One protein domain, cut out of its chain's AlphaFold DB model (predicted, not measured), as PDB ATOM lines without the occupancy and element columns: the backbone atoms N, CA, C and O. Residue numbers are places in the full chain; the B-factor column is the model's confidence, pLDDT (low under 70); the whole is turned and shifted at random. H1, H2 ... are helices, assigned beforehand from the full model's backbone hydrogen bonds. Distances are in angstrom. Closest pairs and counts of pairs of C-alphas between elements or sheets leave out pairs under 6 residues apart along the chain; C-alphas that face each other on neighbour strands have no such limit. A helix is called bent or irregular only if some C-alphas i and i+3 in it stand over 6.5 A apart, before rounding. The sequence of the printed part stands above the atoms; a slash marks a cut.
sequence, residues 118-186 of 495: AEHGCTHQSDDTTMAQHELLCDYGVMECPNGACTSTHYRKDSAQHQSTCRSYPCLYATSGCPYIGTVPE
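AT A GLANCE: This is residues 118 to 186 of the 495 residues of the protein "RING-type domain-containing protein" of Absidia glauca (UniProt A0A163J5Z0). With little regular structure, this is a loose rod, mostly loops, with two short helices, H1 and H2, one after the other along it. Residues 138 to 155 fold back between them, and residues 166 to 186 fold back after H2, reaching the end opposite H1. The printed part has 69 residues, 20 of them in the two helices, with no named strand; its class is all helix. The radius of gyration of the C-alphas is 15.7 A; the spans are 49 by 21 by 19 A.

HOW THE PARTS SIT: Look first at H1, residues 128 to 137; residues 127 to 133 stand free. H2, residues 156 to 165, is only just apart from it, at 8.2 A between closest C-alphas. Short antiparallel pairings join residues 142 to 143 with 154 to 155, and 169 to 170 with 181 to 182. O i to N i+4 pairs are within hydrogen-bond range in 3 of 6 cases in H1 and 4 of 6 in H2.

IN THESE COORDINATES: Find C-alpha 128 at (68.967, 63.435, 87.211); from there H1 runs 14.6 A to C-alpha 137. H2 runs 14.8 A and ends at C-alpha 165, (102.271, 56.884, 98.637). H2 is irregular: C-alphas 157 and 160 are 7.4 A apart.

THE WHOLE: The C-alphas farthest apart, of Asp 127 and Gly 177, are 48.9 A apart. The link from H1 to H2 is long, 18 residues. The printed part has no cut, and no printed residue is under pLDDT 70.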
ATOM      1  N   ALA A 118      82.726  67.331  85.215       93.62
ATOM      2  CA  ALA A 118      83.044  67.465  83.792       93.62
ATOM      3  C   ALA A 118      84.271  68.353  83.535       93.62
ATOM      4  O   ALA A 118      85.087  68.035  82.671       93.62
ATOM      5  N   GLU A 119      84.471  69.399  84.340       91.81
ATOM      6  CA  GLU A 119      85.675  70.242  84.286       91.81
ATOM      7  C   GLU A 119      86.967  69.499  84.668       91.81
ATOM      8  O   GLU A 119      88.055  69.888  84.247       91.81
ATOM      9  N   HIS A 120      86.862  68.390  85.406       89.12
ATOM     10  CA  HIS A 120      87.992  67.528  85.758       89.12
ATOM     11  C   HIS A 120      88.248  66.419  84.719       89.12
ATOM     12  O   HIS A 120      89.245  65.700  84.822       89.12
ATOM     13  N   GLY A 121      87.384  66.298  83.702       91.75
ATOM     14  CA  GLY A 121      87.517  65.364  82.582       91.75
ATOM     15  C   GLY A 121      86.419  64.302  82.473       91.75
ATOM     16  O   GLY A 121      86.514  63.442  81.599       91.75
ATOM     17  N   CYS A 122      85.379  64.333  83.315       94.75
ATOM     18  CA  CYS A 122      84.259  63.404  83.176       94.75
ATOM     19  C   CYS A 122      83.377  63.755  81.963       94.75
ATOM     20  O   CYS A 122      82.807  64.839  81.885       94.75
ATOM     21  N   THR A 123      83.198  62.826  81.026       94.06
ATOM     22  CA  THR A 123      82.354  63.030  79.833       94.06
ATOM     23  C   THR A 123      80.914  62.532  79.997       94.06
ATOM     24  O   THR A 123      80.136  62.589  79.044       94.06
ATOM     25  N   HIS A 124      80.540  62.040  81.185       92.38
ATOM     26  CA  HIS A 124      79.234  61.424  81.421       92.38
ATOM     27  C   HIS A 124      78.091  62.449  81.365       92.38
ATOM     28  O   HIS A 124      78.165  63.531  81.957       92.38
ATOM     29  N   GLN A 125      77.023  62.079  80.656       93.38
ATOM     30  CA  GLN A 125      75.790  62.851  80.533       93.38
ATOM     31  C   GLN A 125      74.600  61.911  80.645       93.38
ATOM     32  O   GLN A 125      74.553  60.894  79.950       93.38
ATOM     33  N   SER A 126      73.658  62.250  81.515       90.38
ATOM     34  CA  SER A 126      72.503  61.409  81.818       90.38
ATOM     35  C   SER A 126      71.402  62.219  82.518       90.38
ATOM     36  O   SER A 126      71.565  63.423  82.738       90.38
ATOM     37  N   ASP A 127      70.252  61.600  82.796       89.00
ATOM     38  CA  ASP A 127      69.147  62.237  83.529       89.00
ATOM     39  C   ASP A 127      69.464  62.407  85.031       89.00
ATOM     40  O   ASP A 127      70.444  61.854  85.522       89.00
ATOM     41  N   ASP A 128      68.670  63.174  85.788       85.75
ATOM     42  CA  ASP A 128      68.967  63.435  87.211       85.75
ATOM     43  C   ASP A 128      69.033  62.145  88.056       85.75
ATOM     44  O   ASP A 128      69.854  62.040  88.968       85.75
ATOM     45  N   THR A 129      68.199  61.147  87.743       81.00
ATOM     46  CA  THR A 129      68.110  59.883  88.496       81.00
ATOM     47  C   THR A 129      69.379  59.047  88.336       81.00
ATOM     48  O   THR A 129      69.947  58.559  89.313       81.00
ATOM     49  N   THR A 130      69.840  58.890  87.097       88.50
ATOM     50  CA  THR A 130      71.068  58.157  86.771       88.50
ATOM     51  C   THR A 130      72.319  58.969  87.106       88.50
ATOM     52  O   THR A 130      73.323  58.389  87.519       88.50
ATOM     53  N   MET A 131      72.266  60.303  87.018       92.94
ATOM     54  CA  MET A 131      73.373  61.177  87.412       92.94
ATOM     55  C   MET A 131      73.673  61.073  88.911       92.94
ATOM     56  O   MET A 131      74.838  60.976  89.280       92.94
ATOM     57  N   ALA A 132      72.653  60.997  89.773       89.12
ATOM     58  CA  ALA A 132      72.858  60.790  91.210       89.12
ATOM     59  C   ALA A 132      73.611  59.478  91.518       89.12
ATOM     60  O   ALA A 132      74.469  59.439  92.398       89.12
ATOM     61  N   GLN A 133      73.344  58.406  90.761       91.50
ATOM     62  CA  GLN A 133      74.079  57.139  90.879       91.50
ATOM     63  C   GLN A 133      75.506  57.253  90.322       91.50
ATOM     64  O   GLN A 133      76.448  56.728  90.917       91.50
ATOM     65  N   HIS A 134      75.683  57.970  89.208       93.88
ATOM     66  CA  HIS A 134      76.996  58.249  88.634       93.88
ATOM     67  C   HIS A 134      77.883  59.065  89.588       93.88
ATOM     68  O   HIS A 134      79.049  58.724  89.766       93.88
ATOM     69  N   GLU A 135      77.357  60.111  90.231       92.31
ATOM     70  CA  GLU A 135      78.108  60.979  91.150       92.31
ATOM     71  C   GLU A 135      78.712  60.186  92.331       92.31
ATOM     72  O   GLU A 135      79.859  60.432  92.707       92.31
ATOM     73  N   LEU A 136      78.018  59.151  92.831       90.94
ATOM     74  CA  LEU A 136      78.511  58.250  93.889       90.94
ATOM     75  C   LEU A 136      79.693  57.359  93.475       90.94
ATOM     76  O   LEU A 136      80.437  56.899  94.346       90.94
ATOM     77  N   LEU A 137      79.866  57.096  92.178       92.44
ATOM     78  CA  LEU A 137      80.885  56.193  91.623       92.44
ATOM     79  C   LEU A 137      81.825  56.881  90.619       92.44
ATOM     80  O   LEU A 137      82.659  56.220  90.011       92.44
ATOM     81  N   CYS A 138      81.719  58.200  90.457       95.38
ATOM     82  CA  CYS A 138      82.470  58.951  89.462       95.38
ATOM     83  C   CYS A 138      83.985  58.825  89.700       95.38
ATOM     84  O   CYS A 138      84.489  59.187  90.767       95.38
ATOM     85  N   ASP A 139      84.719  58.386  88.676       95.19
ATOM     86  CA  ASP A 139      86.188  58.294  88.657       95.19
ATOM     87  C   ASP A 139      86.887  59.634  88.941       95.19
ATOM     88  O   ASP A 139      87.986  59.680  89.495       95.19
ATOM     89  N   TYR A 140      86.217  60.726  88.573       95.75
ATOM     90  CA  TYR A 140      86.641  62.110  88.780       95.75
ATOM     91  C   TYR A 140      86.008  62.738  90.030       95.75
ATOM     92  O   TYR A 140      86.200  63.923  90.283       95.75
ATOM     93  N   GLY A 141      85.255  61.962  90.815       93.75
ATOM     94  CA  GLY A 141      84.795  62.377  92.133       93.75
ATOM     95  C   GLY A 141      85.979  62.490  93.088       93.75
ATOM     96  O   GLY A 141      86.821  61.590  93.156       93.75
ATOM     97  N   VAL A 142      86.046  63.606  93.811       93.00
ATOM     98  CA  VAL A 142      87.042  63.829  94.862       93.00
ATOM     99  C   VAL A 142      86.675  62.990  96.086       93.00
ATOM    100  O   VAL A 142      85.525  62.976  96.516       93.00
ATOM    101  N   MET A 143      87.664  62.306  96.652       91.50
ATOM    102  CA  MET A 143      87.547  61.537  97.885       91.50
ATOM    103  C   MET A 143      88.698  61.850  98.844       91.50
ATOM    104  O   MET A 143      89.801  62.230  98.441       91.50
ATOM    105  N   GLU A 144      88.417  61.700 100.134       92.56
ATOM    106  CA  GLU A 144      89.409  61.781 101.205       92.56
ATOM    107  C   GLU A 144      90.186  60.459 101.331       92.56
ATOM    108  O   GLU A 144      89.881  59.464 100.668       92.56
ATOM    109  N   CYS A 145      91.210  60.431 102.187       91.25
ATOM    110  CA  CYS A 145      91.901  59.190 102.532       91.25
ATOM    111  C   CYS A 145      90.903  58.176 103.129       91.25
ATOM    112  O   CYS A 145      90.309  58.482 104.163       91.25
ATOM    113  N   PRO A 146      90.768  56.947 102.582       87.75
ATOM    114  CA  PRO A 146      89.848  55.937 103.119       87.75
ATOM    115  C   PRO A 146      90.092  55.571 104.590       87.75
ATOM    116  O   PRO A 146      89.186  55.084 105.255       87.75
ATOM    117  N   ASN A 147      91.309  55.798 105.097       84.69
ATOM    118  CA  ASN A 147      91.674  55.534 106.487       84.69
ATOM    119  C   ASN A 147      91.569  56.777 107.403       84.69
ATOM    120  O   ASN A 147      91.929  56.699 108.572       84.69
ATOM    121  N   GLY A 148      91.179  57.952 106.884       84.56
ATOM    122  CA  GLY A 148      91.052  59.221 107.631       84.56
ATOM    123  C   GLY A 148      92.352  59.804 108.220       84.56
ATOM    124  O   GLY A 148      92.416  60.980 108.564       84.56
ATOM    125  N   ALA A 149      93.422  59.015 108.300       84.62
ATOM    126  CA  ALA A 149      94.678  59.348 108.968       84.62
ATOM    127  C   ALA A 149      95.603  60.296 108.171       84.62
ATOM    128  O   ALA A 149      96.709  60.602 108.615       84.62
ATOM    129  N   CYS A 150      95.166  60.792 107.009       86.88
ATOM    130  CA  CYS A 150      95.793  61.937 106.351       86.88
ATOM    131  C   CYS A 150      94.752  62.803 105.631       86.88
ATOM    132  O   CYS A 150      93.727  62.307 105.167       86.88
ATOM    133  N   THR A 151      95.042  64.097 105.516       87.75
ATOM    134  CA  THR A 151      94.126  65.133 105.011       87.75
ATOM    135  C   THR A 151      94.157  65.315 103.488       87.75
ATOM    136  O   THR A 151      93.638  66.305 102.977       87.75
ATOM    137  N   SER A 152      94.791  64.409 102.736       86.56
ATOM    138  CA  SER A 152      94.905  64.550 101.280       86.56
ATOM    139  C   SER A 152      93.624  64.125 100.562       86.56
ATOM    140  O   SER A 152      93.251  62.948 100.589       86.56
ATOM    141  N   THR A 153      93.017  65.057  99.836       92.62
ATOM    142  CA  THR A 153      91.981  64.769  98.843       92.62
ATOM    143  C   THR A 153      92.606  64.357  97.508       92.62
ATOM    144  O   THR A 153      93.681  64.827  97.132       92.62
ATOM    145  N   HIS A 154      91.955  63.439  96.797       92.62
ATOM    146  CA  HIS A 154      92.388  62.933  95.491       92.62
ATOM    147  C   HIS A 154      91.178  62.443  94.684       92.62
ATOM    148  O   HIS A 154      90.106  62.228  95.247       92.62
ATOM    149  N   TYR A 155      91.314  62.273  93.368       94.94
ATOM    150  CA  TYR A 155      90.241  61.687  92.559       94.94
ATOM    151  C   TYR A 155      90.175  60.169  92.751       94.94
ATOM    152  O   TYR A 155      91.202  59.515  92.941       94.94
ATOM    153  N   ARG A 156      88.978  59.590  92.630       94.38
ATOM    154  CA  ARG A 156      88.745  58.144  92.785       94.38
ATOM    155  C   ARG A 156      89.624  57.275  91.882       94.38
ATOM    156  O   ARG A 156      90.184  56.288  92.357       94.38
ATOM    157  N   LYS A 157      89.816  57.669  90.621       93.62
ATOM    158  CA  LYS A 157      90.735  57.002  89.677       93.62
ATOM    159  C   LYS A 157      92.195  56.959  90.161       93.62
ATOM    160  O   LYS A 157      92.915  56.014  89.863       93.62
ATOM    161  N   ASP A 158      92.613  57.957  90.942       93.94
ATOM    162  CA  ASP A 158      93.983  58.122  91.439       93.94
ATOM    163  C   ASP A 158      94.167  57.464  92.827       93.94
ATOM    164  O   ASP A 158      95.238  57.545  93.435       93.94
ATOM    165  N   SER A 159      93.146  56.762  93.337       92.19
ATOM    166  CA  SER A 159      93.176  56.066  94.635       92.19
ATOM    167  C   SER A 159      94.299  55.030  94.746       92.19
ATOM    168  O   SER A 159      94.926  54.929  95.798       92.19
ATOM    169  N   ALA A 160      94.643  54.322  93.666       92.31
ATOM    170  CA  ALA A 160      95.792  53.412  93.643       92.31
ATOM    171  C   ALA A 160      97.137  54.157  93.814       92.31
ATOM    172  O   ALA A 160      98.038  53.695  94.521       92.31
ATOM    173  N   GLN A 161      97.267  55.356  93.232       93.75
ATOM    174  CA  GLN A 161      98.442  56.208  93.429       93.75
ATOM    175  C   GLN A 161      98.498  56.729  94.873       93.75
ATOM    176  O   GLN A 161      99.564  56.696  95.496       93.75
ATOM    177  N   HIS A 162      97.361  57.123  95.448       93.75
ATOM    178  CA  HIS A 162      97.276  57.470  96.866       93.75
ATOM    179  C   HIS A 162      97.689  56.289  97.766       93.75
ATOM    180  O   HIS A 162      98.579  56.438  98.598       93.75
ATOM    181  N   GLN A 163      97.156  55.084  97.545       92.31
ATOM    182  CA  GLN A 163      97.489  53.866  98.303       92.31
ATOM    183  C   GLN A 163      98.984  53.500  98.280       92.31
ATOM    184  O   GLN A 163      99.508  52.976  99.266       92.31
ATOM    185  N   SER A 164      99.685  53.785  97.175       92.94
ATOM    186  CA  SER A 164     101.130  53.533  97.043       92.94
ATOM    187  C   SER A 164     102.026  54.572  97.733       92.94
ATOM    188  O   SER A 164     103.196  54.284  97.983       92.94
ATOM    189  N   THR A 165     101.501  55.754  98.070       93.12
ATOM    190  CA  THR A 165     102.271  56.884  98.637       93.12
ATOM    191  C   THR A 165     101.872  57.242 100.072       93.12
ATOM    192  O   THR A 165     102.701  57.695 100.862       93.12
ATOM    193  N   CYS A 166     100.615  57.009 100.437       93.69
ATOM    194  CA  CYS A 166     100.038  57.318 101.735       93.69
ATOM    195  C   CYS A 166     100.476  56.302 102.800       93.69
ATOM    196  O   CYS A 166      99.985  55.176 102.842       93.69
ATOM    197  N   ARG A 167     101.385  56.707 103.697       93.44
ATOM    198  CA  ARG A 167     101.903  55.871 104.799       93.44
ATOM    199  C   ARG A 167     100.957  55.794 106.007       93.44
ATOM    200  O   ARG A 167     101.406  55.946 107.140       93.44
ATOM    201  N   SER A 168      99.654  55.652 105.774       92.81
ATOM    202  CA  SER A 168      98.648  55.695 106.844       92.81
ATOM    203  C   SER A 168      97.945  54.365 107.106       92.81
ATOM    204  O   SER A 168      97.223  54.266 108.092       92.81
ATOM    205  N   TYR A 169      98.147  53.347 106.268       93.44
ATOM    206  CA  TYR A 169      97.421  52.082 106.360       93.44
ATOM    207  C   TYR A 169      97.972  51.221 107.504       93.44
ATOM    208  O   TYR A 169      99.178  50.962 107.528       93.44
ATOM    209  N   PRO A 170      97.131  50.769 108.453       93.81
ATOM    210  CA  PRO A 170      97.542  49.843 109.497       93.81
ATOM    211  C   PRO A 170      97.636  48.410 108.959       93.81
ATOM    212  O   PRO A 170      97.009  48.051 107.962       93.81
ATOM    213  N   CYS A 171      98.392  47.566 109.658       94.44
ATOM    214  CA  CYS A 171      98.385  46.122 109.451       94.44
ATOM    215  C   CYS A 171      96.976  45.526 109.618       94.44
ATOM    216  O   CYS A 171      96.231  45.934 110.509       94.44
ATOM    217  N   LEU A 172      96.643  44.492 108.834       91.25
ATOM    218  CA  LEU A 172      95.389  43.733 108.977       91.25
ATOM    219  C   LEU A 172      95.190  43.186 110.405       91.25
ATOM    220  O   LEU A 172      94.068  43.100 110.889       91.25
ATOM    221  N   TYR A 173      96.292  42.882 111.096       92.44
ATOM    222  CA  TYR A 173      96.320  42.388 112.475       92.44
ATOM    223  C   TYR A 173      96.566  43.500 113.515       92.44
ATOM    224  O   TYR A 173      97.061  43.237 114.611       92.44
ATOM    225  N   ALA A 174      96.269  44.765 113.196       92.38
ATOM    226  CA  ALA A 174      96.423  45.869 114.149       92.38
ATOM    227  C   ALA A 174      95.499  45.726 115.373       92.38
ATOM    228  O   ALA A 174      95.900  46.056 116.488       92.38
ATOM    229  N   THR A 175      94.307  45.150 115.196       90.44
ATOM    230  CA  THR A 175      93.391  44.772 116.289       90.44
ATOM    231  C   THR A 175      93.973  43.686 117.198       90.44
ATOM    232  O   THR A 175      93.750  43.717 118.403       90.44
ATOM    233  N   SER A 176      94.788  42.781 116.647       88.62
ATOM    234  CA  SER A 176      95.585  41.786 117.383       88.62
ATOM    235  C   SER A 176      96.872  42.369 117.996       88.62
ATOM    236  O   SER A 176      97.709  41.628 118.504       88.62
ATOM    237  N   GLY A 177      97.048  43.695 117.961       89.31
ATOM    238  CA  GLY A 177      98.160  44.404 118.597       89.31
ATOM    239  C   GLY A 177      99.368  44.675 117.698       89.31
ATOM    240  O   GLY A 177     100.396  45.123 118.204       89.31
ATOM    241  N   CYS A 178      99.292  44.440 116.382       93.19
ATOM    242  CA  CYS A 178     100.386  44.782 115.471       93.19
ATOM    243  C   CYS A 178     100.483  46.310 115.242       93.19
ATOM    244  O   CYS A 178      99.599  46.880 114.603       93.19
ATOM    245  N   PRO A 179     101.565  46.999 115.660       93.44
ATOM    246  CA  PRO A 179     101.673  48.457 115.547       93.44
ATOM    247  C   PRO A 179     102.158  48.930 114.163       93.44
ATOM    248  O   PRO A 179     102.549  50.087 114.008       93.44
ATOM    249  N   TYR A 180     102.228  48.040 113.168       94.81
ATOM    250  CA  TYR A 180     102.803  48.364 111.865       94.81
ATOM    251  C   TYR A 180     101.848  49.228 111.033       94.81
ATOM    252  O   TYR A 180     100.698  48.852 110.806       94.81
ATOM    253  N   ILE A 181     102.358  50.364 110.552       94.44
ATOM    254  CA  ILE A 181     101.660  51.307 109.674       94.44
ATOM    255  C   ILE A 181     102.584  51.633 108.492       94.44
ATOM    256  O   ILE A 181     103.776  51.894 108.681       94.44
ATOM    257  N   GLY A 182     102.043  51.628 107.274       93.94
ATOM    258  CA  GLY A 182     102.793  51.884 106.045       93.94
ATOM    259  C   GLY A 182     101.897  52.274 104.874       93.94
ATOM    260  O   GLY A 182     100.743  52.664 105.054       93.94
ATOM    261  N   THR A 183     102.436  52.207 103.661       95.38
ATOM    262  CA  THR A 183     101.624  52.221 102.432       95.38
ATOM    263  C   THR A 183     100.956  50.860 102.217       95.38
ATOM    264  O   THR A 183     101.391  49.861 102.789       95.38
ATOM    265  N   VAL A 184      99.923  50.775 101.373       94.44
ATOM    266  CA  VAL A 184      99.269  49.487 101.059       94.44
ATOM    267  C   VAL A 184     100.265  48.397 100.613       94.44
ATOM    268  O   VAL A 184     100.218  47.305 101.182       94.44
ATOM    269  N   PRO A 185     101.209  48.630  99.673       95.38
ATOM    270  CA  PRO A 185     102.187  47.601  99.310       95.38
ATOM    271  C   PRO A 185     103.168  47.254 100.445       95.38
ATOM    272  O   PRO A 185     103.540  46.089 100.577       95.38
ATOM    273  N   GLU A 186     103.558  48.215 101.290       95.94
ATOM    274  CA  GLU A 186     104.391  47.948 102.474       95.94
ATOM    275  C   GLU A 186     103.669  47.043 103.485       95.94
ATOM    276  O   GLU A 186     104.239  46.054 103.952       95.94
TER     277      GLU A 186